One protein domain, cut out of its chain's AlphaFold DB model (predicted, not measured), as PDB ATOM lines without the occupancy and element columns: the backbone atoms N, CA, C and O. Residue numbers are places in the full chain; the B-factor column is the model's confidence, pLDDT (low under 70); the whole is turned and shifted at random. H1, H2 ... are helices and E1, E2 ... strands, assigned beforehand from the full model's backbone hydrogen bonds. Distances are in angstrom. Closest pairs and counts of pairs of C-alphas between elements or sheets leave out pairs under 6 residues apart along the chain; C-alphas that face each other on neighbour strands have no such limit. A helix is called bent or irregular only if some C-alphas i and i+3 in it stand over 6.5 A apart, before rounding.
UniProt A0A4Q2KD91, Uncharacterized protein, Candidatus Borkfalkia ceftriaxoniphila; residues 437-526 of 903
ATOM      1  N   ALA A 437     -19.441  11.537 -15.119       66.50
ATOM      2  CA  ALA A 437     -19.138  10.787 -13.901       66.50
ATOM      3  C   ALA A 437     -20.382  10.401 -13.078       66.50
ATOM      4  O   ALA A 437     -20.391   9.337 -12.454       66.50
ATOM      5  N   SER A 438     -21.431  11.233 -13.066       59.59
ATOM      6  CA  SER A 438     -22.639  10.962 -12.271       59.59
ATOM      7  C   SER A 438     -23.530   9.889 -12.898       59.59
ATOM      8  O   SER A 438     -24.262   9.208 -12.181       59.59
ATOM      9  N   VAL A 439     -23.417   9.676 -14.212       62.22
ATOM     10  CA  VAL A 439     -24.160   8.643 -14.948       62.22
ATOM     11  C   VAL A 439     -23.477   7.279 -14.859       62.22
ATOM     12  O   VAL A 439     -24.144   6.262 -14.684       62.22
ATOM     13  N   LEU A 440     -22.145   7.246 -14.977       67.38
ATOM     14  CA  LEU A 440     -21.406   6.011 -15.269       67.38
ATOM     15  C   LEU A 440     -20.899   5.234 -14.044       67.38
ATOM     16  O   LEU A 440     -20.404   4.127 -14.221       67.38
ATOM     17  N   LYS A 441     -21.041   5.763 -12.817       71.75
ATOM     18  CA  LYS A 441     -20.584   5.119 -11.561       71.75
ATOM     19  C   LYS A 441     -19.165   4.526 -11.674       71.75
ATOM     20  O   LYS A 441     -18.977   3.320 -11.540       71.75
ATOM     21  N   LEU A 442     -18.185   5.389 -11.935       79.12
ATOM     22  CA  LEU A 442     -16.795   5.003 -12.194       79.12
ATOM     23  C   LEU A 442     -15.984   4.791 -10.904       79.12
ATOM     24  O   LEU A 442     -16.212   5.453  -9.892       79.12
ATOM     25  N   ASP A 443     -14.998   3.901 -10.975       81.88
ATOM     26  CA  ASP A 443     -14.017   3.600  -9.926       81.88
ATOM     27  C   ASP A 443     -12.610   3.367 -10.518       81.88
ATOM     28  O   ASP A 443     -12.415   3.397 -11.732       81.88
ATOM     29  N   GLY A 444     -11.605   3.125  -9.674       77.06
ATOM     30  CA  GLY A 444     -10.214   2.914 -10.096       77.06
ATOM     31  C   GLY A 444      -9.968   1.681 -10.973       77.06
ATOM     32  O   GLY A 444      -8.867   1.523 -11.494       77.06
ATOM     33  N   SER A 445     -10.972   0.816 -11.143       78.50
ATOM     34  CA  SER A 445     -10.947  -0.357 -12.023       78.50
ATOM     35  C   SER A 445     -11.672  -0.120 -13.350       78.50
ATOM     36  O   SER A 445     -11.706  -1.006 -14.202       78.50
ATOM     37  N   SER A 446     -12.269   1.060 -13.528       78.44
ATOM     38  CA  SER A 446     -12.945   1.451 -14.761       78.44
ATOM     39  C   SER A 446     -11.940   1.681 -15.893       78.44
ATOM     40  O   SER A 446     -10.789   2.038 -15.655       78.44
ATOM     41  N   SER A 447     -12.381   1.475 -17.139       71.44
ATOM     42  CA  SER A 447     -11.515   1.616 -18.317       71.44
ATOM     43  C   SER A 447     -10.886   3.010 -18.397       71.44
ATOM     44  O   SER A 447     -11.562   4.015 -18.157       71.44
ATOM     45  N   SER A 448      -9.609   3.070 -18.781       72.06
ATOM     46  CA  SER A 448      -8.811   4.297 -18.879       72.06
ATOM     47  C   SER A 448      -9.492   5.375 -19.723       72.06
ATOM     48  O   SER A 448      -9.474   6.543 -19.345       72.06
ATOM     49  N   ILE A 449     -10.194   4.986 -20.793       69.81
ATOM     50  CA  ILE A 449     -10.974   5.913 -21.620       69.81
ATOM     51  C   ILE A 449     -12.147   6.540 -20.856       69.81
ATOM     52  O   ILE A 449     -12.360   7.741 -20.948       69.81
ATOM     53  N   LEU A 450     -12.884   5.769 -20.053       74.75
ATOM     54  CA  LEU A 450     -14.027   6.281 -19.289       74.75
ATOM     55  C   LEU A 450     -13.562   7.211 -18.172       74.75
ATOM     56  O   LEU A 450     -14.185   8.242 -17.927       74.75
ATOM     57  N   LEU A 451     -12.444   6.868 -17.533       78.69
ATOM     58  CA  LEU A 451     -11.815   7.715 -16.530       78.69
ATOM     59  C   LEU A 451     -11.274   9.009 -17.146       78.69
ATOM     60  O   LEU A 451     -11.497  10.078 -16.586       78.69
ATOM     61  N   TYR A 452     -10.640   8.937 -18.317       77.50
ATOM     62  CA  TYR A 452     -10.130  10.116 -19.015       77.50
ATOM     63  C   TYR A 452     -11.245  11.030 -19.535       77.50
ATOM     64  O   TYR A 452     -11.180  12.251 -19.381       77.50
ATOM     65  N   LEU A 453     -12.306  10.456 -20.108       76.94
ATOM     66  CA  LEU A 453     -13.467  11.218 -20.566       76.94
ATOM     67  C   LEU A 453     -14.200  11.862 -19.385       76.94
ATOM     68  O   LEU A 453     -14.594  13.017 -19.477       76.94
ATOM     69  N   ALA A 454     -14.350  11.167 -18.255       79.06
ATOM     70  CA  ALA A 454     -15.048  11.719 -17.099       79.06
ATOM     71  C   ALA A 454     -14.210  12.720 -16.290       79.06
ATOM     72  O   ALA A 454     -14.770  13.679 -15.759       79.06
ATOM     73  N   TYR A 455     -12.896  12.508 -16.178       81.94
ATOM     74  CA  TYR A 455     -12.062  13.237 -15.221       81.94
ATOM     75  C   TYR A 455     -10.796  13.880 -15.796       81.94
ATOM     76  O   TYR A 455     -10.248  14.731 -15.115       81.94
ATOM     77  N   GLY A 456     -10.332  13.547 -17.005       81.12
ATOM     78  CA  GLY A 456      -9.090  14.085 -17.585       81.12
ATOM     79  C   GLY A 456      -7.862  13.191 -17.376       81.12
ATOM     80  O   GLY A 456      -7.981  11.977 -17.270       81.12
ATOM     81  N   GLU A 457      -6.656  13.752 -17.362       82.38
ATOM     82  CA  GLU A 457      -5.413  12.974 -17.344       82.38
ATOM     83  C   GLU A 457      -5.078  12.420 -15.945       82.38
ATOM     84  O   GLU A 457      -5.109  13.126 -14.930       82.38
ATOM     85  N   LYS A 458      -4.737  11.127 -15.870       80.19
ATOM     86  CA  LYS A 458      -4.404  10.441 -14.612       80.19
ATOM     87  C   LYS A 458      -3.104  11.001 -14.030       80.19
ATOM     88  O   LYS A 458      -2.066  10.976 -14.674       80.19
ATOM     89  N   GLY A 459      -3.143  11.457 -12.781       78.06
ATOM     90  CA  GLY A 459      -2.021  12.113 -12.101       78.06
ATOM     91  C   GLY A 459      -1.996  13.638 -12.247       78.06
ATOM     92  O   GLY A 459      -1.285  14.285 -11.479       78.06
ATOM     93  N   ILE A 460      -2.799  14.207 -13.157       80.50
ATOM     94  CA  ILE A 460      -2.978  15.658 -13.326       80.50
ATOM     95  C   ILE A 460      -4.377  16.071 -12.859       80.50
ATOM     96  O   ILE A 460      -4.503  16.849 -11.915       80.50
ATOM     97  N   ASP A 461      -5.421  15.513 -13.476       79.56
ATOM     98  CA  ASP A 461      -6.817  15.891 -13.240       79.56
ATOM     99  C   ASP A 461      -7.548  14.950 -12.275       79.56
ATOM    100  O   ASP A 461      -8.531  15.340 -11.641       79.56
ATOM    101  N   TYR A 462      -7.057  13.720 -12.105       85.25
ATOM    102  CA  TYR A 462      -7.558  12.788 -11.093       85.25
ATOM    103  C   TYR A 462      -6.487  11.813 -10.612       85.25
ATOM    104  O   TYR A 462      -5.494  11.546 -11.286       85.25
ATOM    105  N   THR A 463      -6.706  11.231  -9.436       85.44
ATOM    106  CA  THR A 463      -5.894  10.128  -8.903       85.44
ATOM    107  C   THR A 463      -6.792   9.005  -8.391       85.44
ATOM    108  O   THR A 463      -7.980   9.215  -8.150       85.44
ATOM    109  N   VAL A 464      -6.240   7.800  -8.236       85.50
ATOM    110  CA  VAL A 464      -6.960   6.655  -7.658       85.50
ATOM    111  C   VAL A 464      -6.504   6.469  -6.212       85.50
ATOM    112  O   VAL A 464      -5.311   6.306  -5.950       85.50
ATOM    113  N   GLY A 465      -7.448   6.528  -5.273       80.00
ATOM    114  CA  GLY A 465      -7.204   6.325  -3.848       80.00
ATOM    115  C   GLY A 465      -6.890   4.868  -3.493       80.00
ATOM    116  O   GLY A 465      -7.144   3.941  -4.260       80.00
ATOM    117  N   ALA A 466      -6.360   4.643  -2.287       76.06
ATOM    118  CA  ALA A 466      -6.018   3.304  -1.788       76.06
ATOM    119  C   ALA A 466      -7.234   2.364  -1.616       76.06
ATOM    120  O   ALA A 466      -7.067   1.160  -1.439       76.06
ATOM    121  N   ASP A 467      -8.446   2.914  -1.651       80.81
ATOM    122  CA  ASP A 467      -9.745   2.243  -1.577       80.81
ATOM    123  C   ASP A 467     -10.419   2.070  -2.952       80.81
ATOM    124  O   ASP A 467     -11.604   1.742  -3.014       80.81
ATOM    125  N   ASN A 468      -9.671   2.266  -4.047       82.88
ATOM    126  CA  ASN A 468     -10.146   2.193  -5.434       82.88
ATOM    127  C   ASN A 468     -11.169   3.282  -5.815       82.88
ATOM    128  O   ASN A 468     -11.816   3.179  -6.852       82.88
ATOM    129  N   GLN A 469     -11.325   4.337  -5.008       83.56
ATOM    130  CA  GLN A 469     -12.169   5.488  -5.341       83.56
ATOM    131  C   GLN A 469     -11.416   6.487  -6.224       83.56
ATOM    132  O   GLN A 469     -10.219   6.728  -6.033       83.56
ATOM    133  N   ILE A 470     -12.126   7.105  -7.172       83.69
ATOM    134  CA  ILE A 470     -11.579   8.214  -7.954       83.69
ATOM    135  C   ILE A 470     -11.573   9.477  -7.096       83.69
ATOM    136  O   ILE A 470     -12.605   9.892  -6.568       83.69
ATOM    137  N   VAL A 471     -10.402  10.098  -6.977       83.25
ATOM    138  CA  VAL A 471     -10.209  11.384  -6.309       83.25
ATOM    139  C   VAL A 471      -9.963  12.440  -7.391       83.25
ATOM    140  O   VAL A 471      -8.827  12.567  -7.864       83.25
ATOM    141  N   PRO A 472     -11.009  13.167  -7.826       79.25
ATOM    142  CA  PRO A 472     -10.865  14.236  -8.805       79.25
ATOM    143  C   PRO A 472     -10.072  15.411  -8.216       79.25
ATOM    144  O   PRO A 472     -10.308  15.832  -7.083       79.25
ATOM    145  N   VAL A 473      -9.120  15.927  -8.993       81.69
ATOM    146  CA  VAL A 473      -8.351  17.149  -8.706       81.69
ATOM    147  C   VAL A 473      -9.069  18.370  -9.298       81.69
ATOM    148  O   VAL A 473      -9.091  19.423  -8.663       81.69
ATOM    149  N   ASN A 474      -9.711  18.200 -10.462       73.25
ATOM    150  CA  ASN A 474     -10.560  19.181 -11.151       73.25
ATOM    151  C   ASN A 474     -12.020  18.687 -11.254       73.25
ATOM    152  O   ASN A 474     -12.293  17.507 -11.022       73.25
ATOM    153  N   GLU A 475     -12.977  19.573 -11.568       72.75
ATOM    154  CA  GLU A 475     -14.386  19.166 -11.725       72.75
ATOM    155  C   GLU A 475     -14.563  18.134 -12.862       72.75
ATOM    156  O   GLU A 475     -13.918  18.269 -13.905       72.75
ATOM    157  N   PRO A 476     -15.428  17.109 -12.691       77.25
ATOM    158  CA  PRO A 476     -15.687  16.121 -13.735       77.25
ATOM    159  C   PRO A 476     -16.300  16.756 -14.982       77.25
ATOM    160  O   PRO A 476     -17.204  17.590 -14.880       77.25
ATOM    161  N   LYS A 477     -15.865  16.302 -16.158       77.44
ATOM    162  CA  LYS A 477     -16.314  16.849 -17.439       77.44
ATOM    163  C   LYS A 477     -17.799  16.565 -17.678       77.44
ATOM    164  O   LYS A 477     -18.315  15.464 -17.443       77.44
ATOM    165  N   THR A 478     -18.493  17.574 -18.187       72.75
ATOM    166  CA  THR A 478     -19.846  17.448 -18.738       72.75
ATOM    167  C   THR A 478     -19.823  16.740 -20.090       72.75
ATOM    168  O   THR A 478     -18.801  16.736 -20.775       72.75
ATOM    169  N   ILE A 479     -20.960  16.181 -20.520       65.19
ATOM    170  CA  ILE A 479     -21.087  15.580 -21.862       65.19
ATOM    171  C   ILE A 479     -20.642  16.568 -22.957       65.19
ATOM    172  O   ILE A 479     -19.941  16.176 -23.884       65.19
ATOM    173  N   THR A 480     -20.950  17.860 -22.816       67.25
ATOM    174  CA  THR A 480     -20.539  18.909 -23.765       67.25
ATOM    175  C   THR A 480     -19.025  19.134 -23.793       67.25
ATOM    176  O   THR A 480     -18.438  19.248 -24.864       67.25
ATOM    177  N   GLU A 481     -18.363  19.185 -22.635       68.31
ATOM    178  CA  GLU A 481     -16.901  19.341 -22.564       68.31
ATOM    179  C   GLU A 481     -16.171  18.100 -23.074       68.31
ATOM    180  O   GLU A 481     -15.117  18.213 -23.701       68.31
ATOM    181  N   VAL A 482     -16.749  16.920 -22.851       71.50
ATOM    182  CA  VAL A 482     -16.277  15.678 -23.459       71.50
ATOM    183  C   VAL A 482     -16.359  15.796 -24.971       71.50
ATOM    184  O   VAL A 482     -15.317  15.716 -25.608       71.50
ATOM    185  N   MET A 483     -17.540  16.097 -25.524       65.94
ATOM    186  CA  MET A 483     -17.750  16.255 -26.970       65.94
ATOM    187  C   MET A 483     -16.796  17.279 -27.597       65.94
ATOM    188  O   MET A 483     -16.198  16.996 -28.625       65.94
ATOM    189  N   ASN A 484     -16.583  18.425 -26.947       72.56
ATOM    190  CA  ASN A 484     -15.684  19.471 -27.444       72.56
ATOM    191  C   ASN A 484     -14.191  19.115 -27.334       72.56
ATOM    192  O   ASN A 484     -13.361  19.820 -27.903       72.56
ATOM    193  N   SER A 485     -13.826  18.081 -26.568       71.94
ATOM    194  CA  SER A 485     -12.427  17.695 -26.349       71.94
ATOM    195  C   SER A 485     -12.002  16.431 -27.094       71.94
ATOM    196  O   SER A 485     -10.796  16.186 -27.138       71.94
ATOM    197  N   ILE A 486     -12.938  15.686 -27.706       73.81
ATOM    198  CA  ILE A 486     -12.691  14.423 -28.437       73.81
ATOM    199  C   ILE A 486     -11.519  14.570 -29.412       73.81
ATOM    200  O   ILE A 486     -10.561  13.808 -29.337       73.81
ATOM    201  N   ASP A 487     -11.527  15.616 -30.231       76.12
ATOM    202  CA  ASP A 487     -10.524  15.862 -31.276       76.12
ATOM    203  C   ASP A 487      -9.087  15.987 -30.741       76.12
ATOM    204  O   ASP A 487      -8.112  15.662 -31.423       76.12
ATOM    205  N   THR A 488      -8.939  16.418 -29.488       78.38
ATOM    206  CA  THR A 488      -7.641  16.665 -28.839       78.38
ATOM    207  C   THR A 488      -7.129  15.488 -28.011       78.38
ATOM    208  O   THR A 488      -6.012  15.538 -27.495       78.38
ATOM    209  N   ILE A 489      -7.926  14.427 -27.858       81.12
ATOM    210  CA  ILE A 489      -7.566  13.270 -27.035       81.12
ATOM    211  C   ILE A 489      -6.437  12.497 -27.705       81.12
ATOM    212  O   ILE A 489      -6.604  12.025 -28.825       81.12
ATOM    213  N   LYS A 490      -5.315  12.324 -27.001       85.62
ATOM    214  CA  LYS A 490      -4.213  11.464 -27.445       85.62
ATOM    215  C   LYS A 490      -4.501   9.987 -27.189       85.62
ATOM    216  O   LYS A 490      -5.031   9.647 -26.130       85.62
ATOM    217  N   ILE A 491      -4.081   9.106 -28.095       83.12
ATOM    218  CA  ILE A 491      -4.281   7.651 -27.961       83.12
ATOM    219  C   ILE A 491      -3.630   7.086 -26.686       83.12
ATOM    220  O   ILE A 491      -4.272   6.329 -25.958       83.12
ATOM    221  N   GLY A 492      -2.411   7.518 -26.350       81.31
ATOM    222  CA  GLY A 492      -1.701   7.089 -25.138       81.31
ATOM    223  C   GLY A 492      -2.371   7.507 -23.822       81.31
ATOM    224  O   GLY A 492      -2.080   6.934 -22.777       81.31
ATOM    225  N   ASN A 493      -3.308   8.463 -23.853       77.00
ATOM    226  CA  ASN A 493      -4.064   8.870 -22.664       77.00
ATOM    227  C   ASN A 493      -5.271   7.959 -22.384       77.00
ATOM    228  O   ASN A 493      -5.791   7.954 -21.267       77.00
ATOM    229  N   ILE A 494      -5.742   7.217 -23.391       73.50
ATOM    230  CA  ILE A 494      -6.959   6.396 -23.312       73.50
ATOM    231  C   ILE A 494      -6.686   4.893 -23.422       73.50
ATOM    232  O   ILE A 494      -7.536   4.100 -23.014       73.50
ATOM    233  N   VAL A 495      -5.509   4.505 -23.917       74.31
ATOM    234  CA  VAL A 495      -5.027   3.121 -23.980       74.31
ATOM    235  C   VAL A 495      -3.688   3.033 -23.256       74.31
ATOM    236  O   VAL A 495      -2.813   3.868 -23.465       74.31
ATOM    237  N   GLU A 496      -3.514   2.017 -22.410       79.50
ATOM    238  CA  GLU A 496      -2.202   1.717 -21.833       79.50
ATOM    239  C   GLU A 496      -1.310   1.109 -22.922       79.50
ATOM    240  O   GLU A 496      -1.625   0.052 -23.467       79.50
ATOM    241  N   ILE A 497      -0.224   1.806 -23.253       80.31
ATOM    242  CA  ILE A 497       0.744   1.406 -24.277       80.31
ATOM    243  C   ILE A 497       2.089   1.215 -23.585       80.31
ATOM    244  O   ILE A 497       2.574   2.100 -22.879       80.31
ATOM    245  N   ASP A 498       2.674   0.043 -23.775       83.50
ATOM    246  CA  ASP A 498       3.951  -0.371 -23.206       83.50
ATOM    247  C   ASP A 498       4.887  -0.939 -24.289       83.50
ATOM    248  O   ASP A 498       4.556  -0.976 -25.475       83.50
ATOM    249  N   GLU A 499       6.063  -1.414 -23.878       79.00
ATOM    250  CA  GLU A 499       7.055  -2.027 -24.774       79.00
ATOM    251  C   GLU A 499       6.559  -3.298 -25.494       79.00
ATOM    252  O   GLU A 499       7.128  -3.679 -26.515       79.00
ATOM    253  N   ASN A 500       5.494  -3.939 -24.996       80.44
ATOM    254  CA  ASN A 500       4.895  -5.139 -25.589       80.44
ATOM    255  C   ASN A 500       3.738  -4.812 -26.544       80.44
ATOM    256  O   ASN A 500       3.220  -5.702 -27.223       80.44
ATOM    257  N   SER A 501       3.302  -3.555 -26.580       81.81
ATOM    258  CA  SER A 501       2.216  -3.093 -27.440       81.81
ATOM    259  C   SER A 501       2.647  -3.099 -28.908       81.81
ATOM    260  O   SER A 501       3.826  -2.947 -29.214       81.81
ATOM    261  N   HIS A 502       1.698  -3.268 -29.832       83.06
ATOM    262  CA  HIS A 502       1.996  -3.302 -31.269       83.06
ATOM    263  C   HIS A 502       2.737  -2.028 -31.718       83.06
ATOM    264  O   HIS A 502       2.413  -0.940 -31.237       83.06
ATOM    265  N   SER A 503       3.677  -2.139 -32.665       81.88
ATOM    266  CA  SER A 503       4.475  -1.006 -33.172       81.88
ATOM    267  C   SER A 503       3.599   0.170 -33.610       81.88
ATOM    268  O   SER A 503       3.872   1.307 -33.240       81.88
ATOM    269  N   LEU A 504       2.474  -0.115 -34.272       85.38
ATOM    270  CA  LEU A 504       1.487   0.895 -34.662       85.38
ATOM    271  C   LEU A 504       0.966   1.708 -33.473       85.38
ATOM    272  O   LEU A 504       0.903   2.930 -33.552       85.38
ATOM    273  N   MET A 505       0.626   1.047 -32.363       84.56
ATOM    274  CA  MET A 505       0.132   1.724 -31.159       84.56
ATOM    275  C   MET A 505       1.217   2.614 -30.552       84.56
ATOM    276  O   MET A 505       0.926   3.729 -30.134       84.56
ATOM    277  N   GLN A 506       2.471   2.159 -30.564       84.94
ATOM    278  CA  GLN A 506       3.607   2.959 -30.106       84.94
ATOM    279  C   GLN A 506       3.841   4.183 -31.011       84.94
ATOM    280  O   GLN A 506       4.067   5.277 -30.497       84.94
ATOM    281  N   ALA A 507       3.726   4.029 -32.333       85.19
ATOM    282  CA  ALA A 507       3.930   5.102 -33.311       85.19
ATOM    283  C   ALA A 507       2.834   6.186 -33.262       85.19
ATOM    284  O   ALA A 507       3.112   7.369 -33.468       85.19
ATOM    285  N   ILE A 508       1.588   5.805 -32.957       88.06
ATOM    286  CA  ILE A 508       0.444   6.731 -32.891       88.06
ATOM    287  C   ILE A 508       0.094   7.177 -31.466       88.06
ATOM    288  O   ILE A 508      -0.884   7.899 -31.285       88.06
ATOM    289  N   GLN A 509       0.858   6.784 -30.440       87.62
ATOM    290  CA  GLN A 509       0.510   7.061 -29.036       87.62
ATOM    291  C   GLN A 509       0.295   8.559 -28.751       87.62
ATOM    292  O   GLN A 509      -0.572   8.936 -27.964       87.62
ATOM    293  N   ASP A 510       1.057   9.417 -29.431       87.44
ATOM    294  CA  ASP A 510       1.006  10.870 -29.277       87.44
ATOM    295  C   ASP A 510       0.014  11.565 -30.211       87.44
ATOM    296  O   ASP A 510      -0.150  12.786 -30.132       87.44
ATOM    297  N   TRP A 511      -0.634  10.815 -31.102       86.88
ATOM    298  CA  TRP A 511      -1.600  11.362 -32.043       86.88
ATOM    299  C   TRP A 511      -2.906  11.663 -31.337       86.88
ATOM    300  O   TRP A 511      -3.399  10.847 -30.552       86.88
ATOM    301  N   SER A 512      -3.469  12.831 -31.637       86.25
ATOM    302  CA  SER A 512      -4.834  13.138 -31.233       86.25
ATOM    303  C   SER A 512      -5.851  12.446 -32.147       86.25
ATOM    304  O   SER A 512      -5.507  12.021 -33.248       86.25
ATOM    305  N   ILE A 513      -7.117  12.359 -31.735       79.81
ATOM    306  CA  ILE A 513      -8.190  11.831 -32.599       79.81
ATOM    307  C   ILE A 513      -8.294  12.634 -33.912       79.81
ATOM    308  O   ILE A 513      -8.436  12.043 -34.977       79.81
ATOM    309  N   ASP A 514      -8.113  13.958 -33.863       83.94
ATOM    310  CA  ASP A 514      -8.061  14.826 -35.054       83.94
ATOM    311  C   ASP A 514      -6.875  14.522 -35.990       83.94
ATOM    312  O   ASP A 514      -6.968  14.698 -37.204       83.94
ATOM    313  N   ASP A 515      -5.756  14.014 -35.466       82.88
ATOM    314  CA  ASP A 515      -4.603  13.665 -36.300       82.88
ATOM    315  C   ASP A 515      -4.893  12.496 -37.254       82.88
ATOM    316  O   ASP A 515      -4.291  12.438 -38.326       82.88
ATOM    317  N   PHE A 516      -5.854  11.620 -36.937       75.31
ATOM    318  CA  PHE A 516      -6.307  10.566 -37.855       75.31
ATOM    319  C   PHE A 516      -7.045  11.123 -39.077       75.31
ATOM    320  O   PHE A 516      -7.131  10.447 -40.097       75.31
ATOM    321  N   GLY A 517      -7.552  12.356 -39.010       78.94
ATOM    322  CA  GLY A 517      -8.129  13.049 -40.164       78.94
ATOM    323  C   GLY A 517      -7.082  13.701 -41.075       78.94
ATOM    324  O   GLY A 517      -7.419  14.170 -42.163       78.94
ATOM    325  N   LYS A 518      -5.810  13.759 -40.657       83.75
ATOM    326  CA  LYS A 518      -4.748  14.471 -41.378       83.75
ATOM    327  C   LYS A 518      -3.952  13.508 -42.244       83.75
ATOM    328  O   LYS A 518      -3.154  12.715 -41.745       83.75
ATOM    329  N   ALA A 519      -4.099  13.654 -43.558       80.81
ATOM    330  CA  ALA A 519      -3.369  12.854 -44.540       80.81
ATOM    331  C   ALA A 519      -1.847  12.877 -44.305       80.81
ATOM    332  O   ALA A 519      -1.219  11.830 -44.368       80.81
ATOM    333  N   ASP A 520      -1.262  14.026 -43.949       85.06
ATOM    334  CA  ASP A 520       0.183  14.144 -43.697       85.06
ATOM    335  C   ASP A 520       0.663  13.283 -42.520       85.06
ATOM    336  O   ASP A 520       1.773  12.754 -42.557       85.06
ATOM    337  N   LYS A 521      -0.173  13.115 -41.487       85.94
ATOM    338  CA  LYS A 521       0.142  12.279 -40.321       85.94
ATOM    339  C   LYS A 521       0.081  10.807 -40.705       85.94
ATOM    340  O   LYS A 521       1.038  10.079 -40.468       85.94
ATOM    341  N   ILE A 522      -0.989  10.387 -41.383       84.69
ATOM    342  CA  ILE A 522      -1.110   9.019 -41.913       84.69
ATOM    343  C   ILE A 522       0.069   8.702 -42.840       84.69
ATOM    344  O   ILE A 522       0.738   7.687 -42.672       84.69
ATOM    345  N   ASN A 523       0.377   9.609 -43.764       88.00
ATOM    346  CA  ASN A 523       1.441   9.444 -44.746       88.00
ATOM    347  C   ASN A 523       2.843   9.409 -44.130       88.00
ATOM    348  O   ASN A 523       3.750   8.904 -44.789       88.00
ATOM    349  N   SER A 524       3.039   9.925 -42.909       85.75
ATOM    350  CA  SER A 524       4.336   9.870 -42.229       85.75
ATOM    351  C   SER A 524       4.636   8.520 -41.573       85.75
ATOM    352  O   SER A 524       5.791   8.283 -41.229       85.75
ATOM    353  N   LEU A 525       3.637   7.645 -41.391       87.81
ATOM    354  CA  LEU A 525       3.852   6.300 -40.843       87.81
ATOM    355  C   LEU A 525       4.736   5.471 -41.776       87.81
ATOM    356  O   LEU A 525       4.547   5.508 -42.992       87.81
ATOM    357  N   LYS A 526       5.676   4.705 -41.220       88.88
ATOM    358  CA  LYS A 526       6.499   3.742 -41.964       88.88
ATOM    359  C   LYS A 526       5.759   2.400 -42.053       88.88
ATOM    360  O   LYS A 526       4.983   2.052 -41.163       88.88
TER     361      LYS A 526
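This is residues 437 to 526 of the 903 residues of an uncharacterized protein of Candidatus Borkfalkia ceftriaxoniphila (UniProt A0A4Q2KD91). A string of short helices runs out from a small strand hairpin, with few contacts between the helices. H1, H2 and the hairpin E1 and E2 make one end; H4 packs on H2 near the middle, H3 packs on H6 along one side, and H7 is at the far end. The 90 printed residues hold seven named helices and two named strands, in the order H1 H2 E1 E2 H3 H4 H5 H6 H7; the sheet E1 - E2 is antiparallel and the class is mostly helix. The whole is only just compact, close to loose, with a radius of gyration of the C-alphas of 14.6 A and spans of 43 by 32 by 19 A.

Find C-alpha 437 at (-19.138, 10.787, -13.901), where H1, residues 437 to 440, begins. Next comes H2, residues 448 to 455, 10.2 A long. The strands follow: E1, residues 462 to 464, and E2, residues 470 to 472. H3, residues 479 to 488, begins with C-alpha 479 at (-21.087, 15.580, -21.862) and is 15.2 A long; it is irregular, with C-alphas 484 and 487 7.4 A apart. Then read H4, residues 491 to 494, H5, residues 503 to 508, 8.7 A long, and H6, residues 513 to 517. H7, residues 519 to 524, is 8.6 A long and ends with C-alpha 524 at (4.336, 9.870, -42.229).

Look first at H1, close to H2 but not clearly touching, where the closest C-alphas, of Ala 437 and Ala 454, are 5.3 A apart. The closest C-alphas of H2 and E1, of Tyr 455 and Tyr 462, are 6.1 A apart. E1 and E2 form a hairpin, antiparallel at 156 degrees; N 463 and O 471 are within hydrogen-bond range at 3.0 A. H2 and H3 are close but not clearly touching, at a steep tilt of 55 degrees, opposite ways, with the C-alphas of Leu 453 and Val 482 closest at 6.0 A. H2 and H4 touch, closest at the C-alphas of Ile 449 and Ile 494, 4.4 A apart. H4 and H5 are close but not clearly touching, closest at the C-alphas of Ile 491 and Ile 508, 6.9 A apart. H3 and H6 touch, closest at the C-alphas of Asp 487 and Asp 514, 4.6 A apart. H6 and H7 are close but not clearly touching, closest at the C-alphas of Asp 515 and Lys 521, 6.4 A apart. H5 and H7 are apart. Each O i to N i+4 pair is within hydrogen-bond range in H2, H5 and H7, against 4 of 6 in H3 and 0 of 1 in H6, where 2 of 2 O i to N i+3 pairs are; H1 and H4 are too short for an i+4 pair.

The two C-alphas farthest apart, those of Asp 467 and Asn 523, are 45.2 A apart. The printed part has no cut, and no link is long. The mean pLDDT of the printed part is 79.0; look for values under 70 at residues 437 to 440, 449, 479 to 481 and 483.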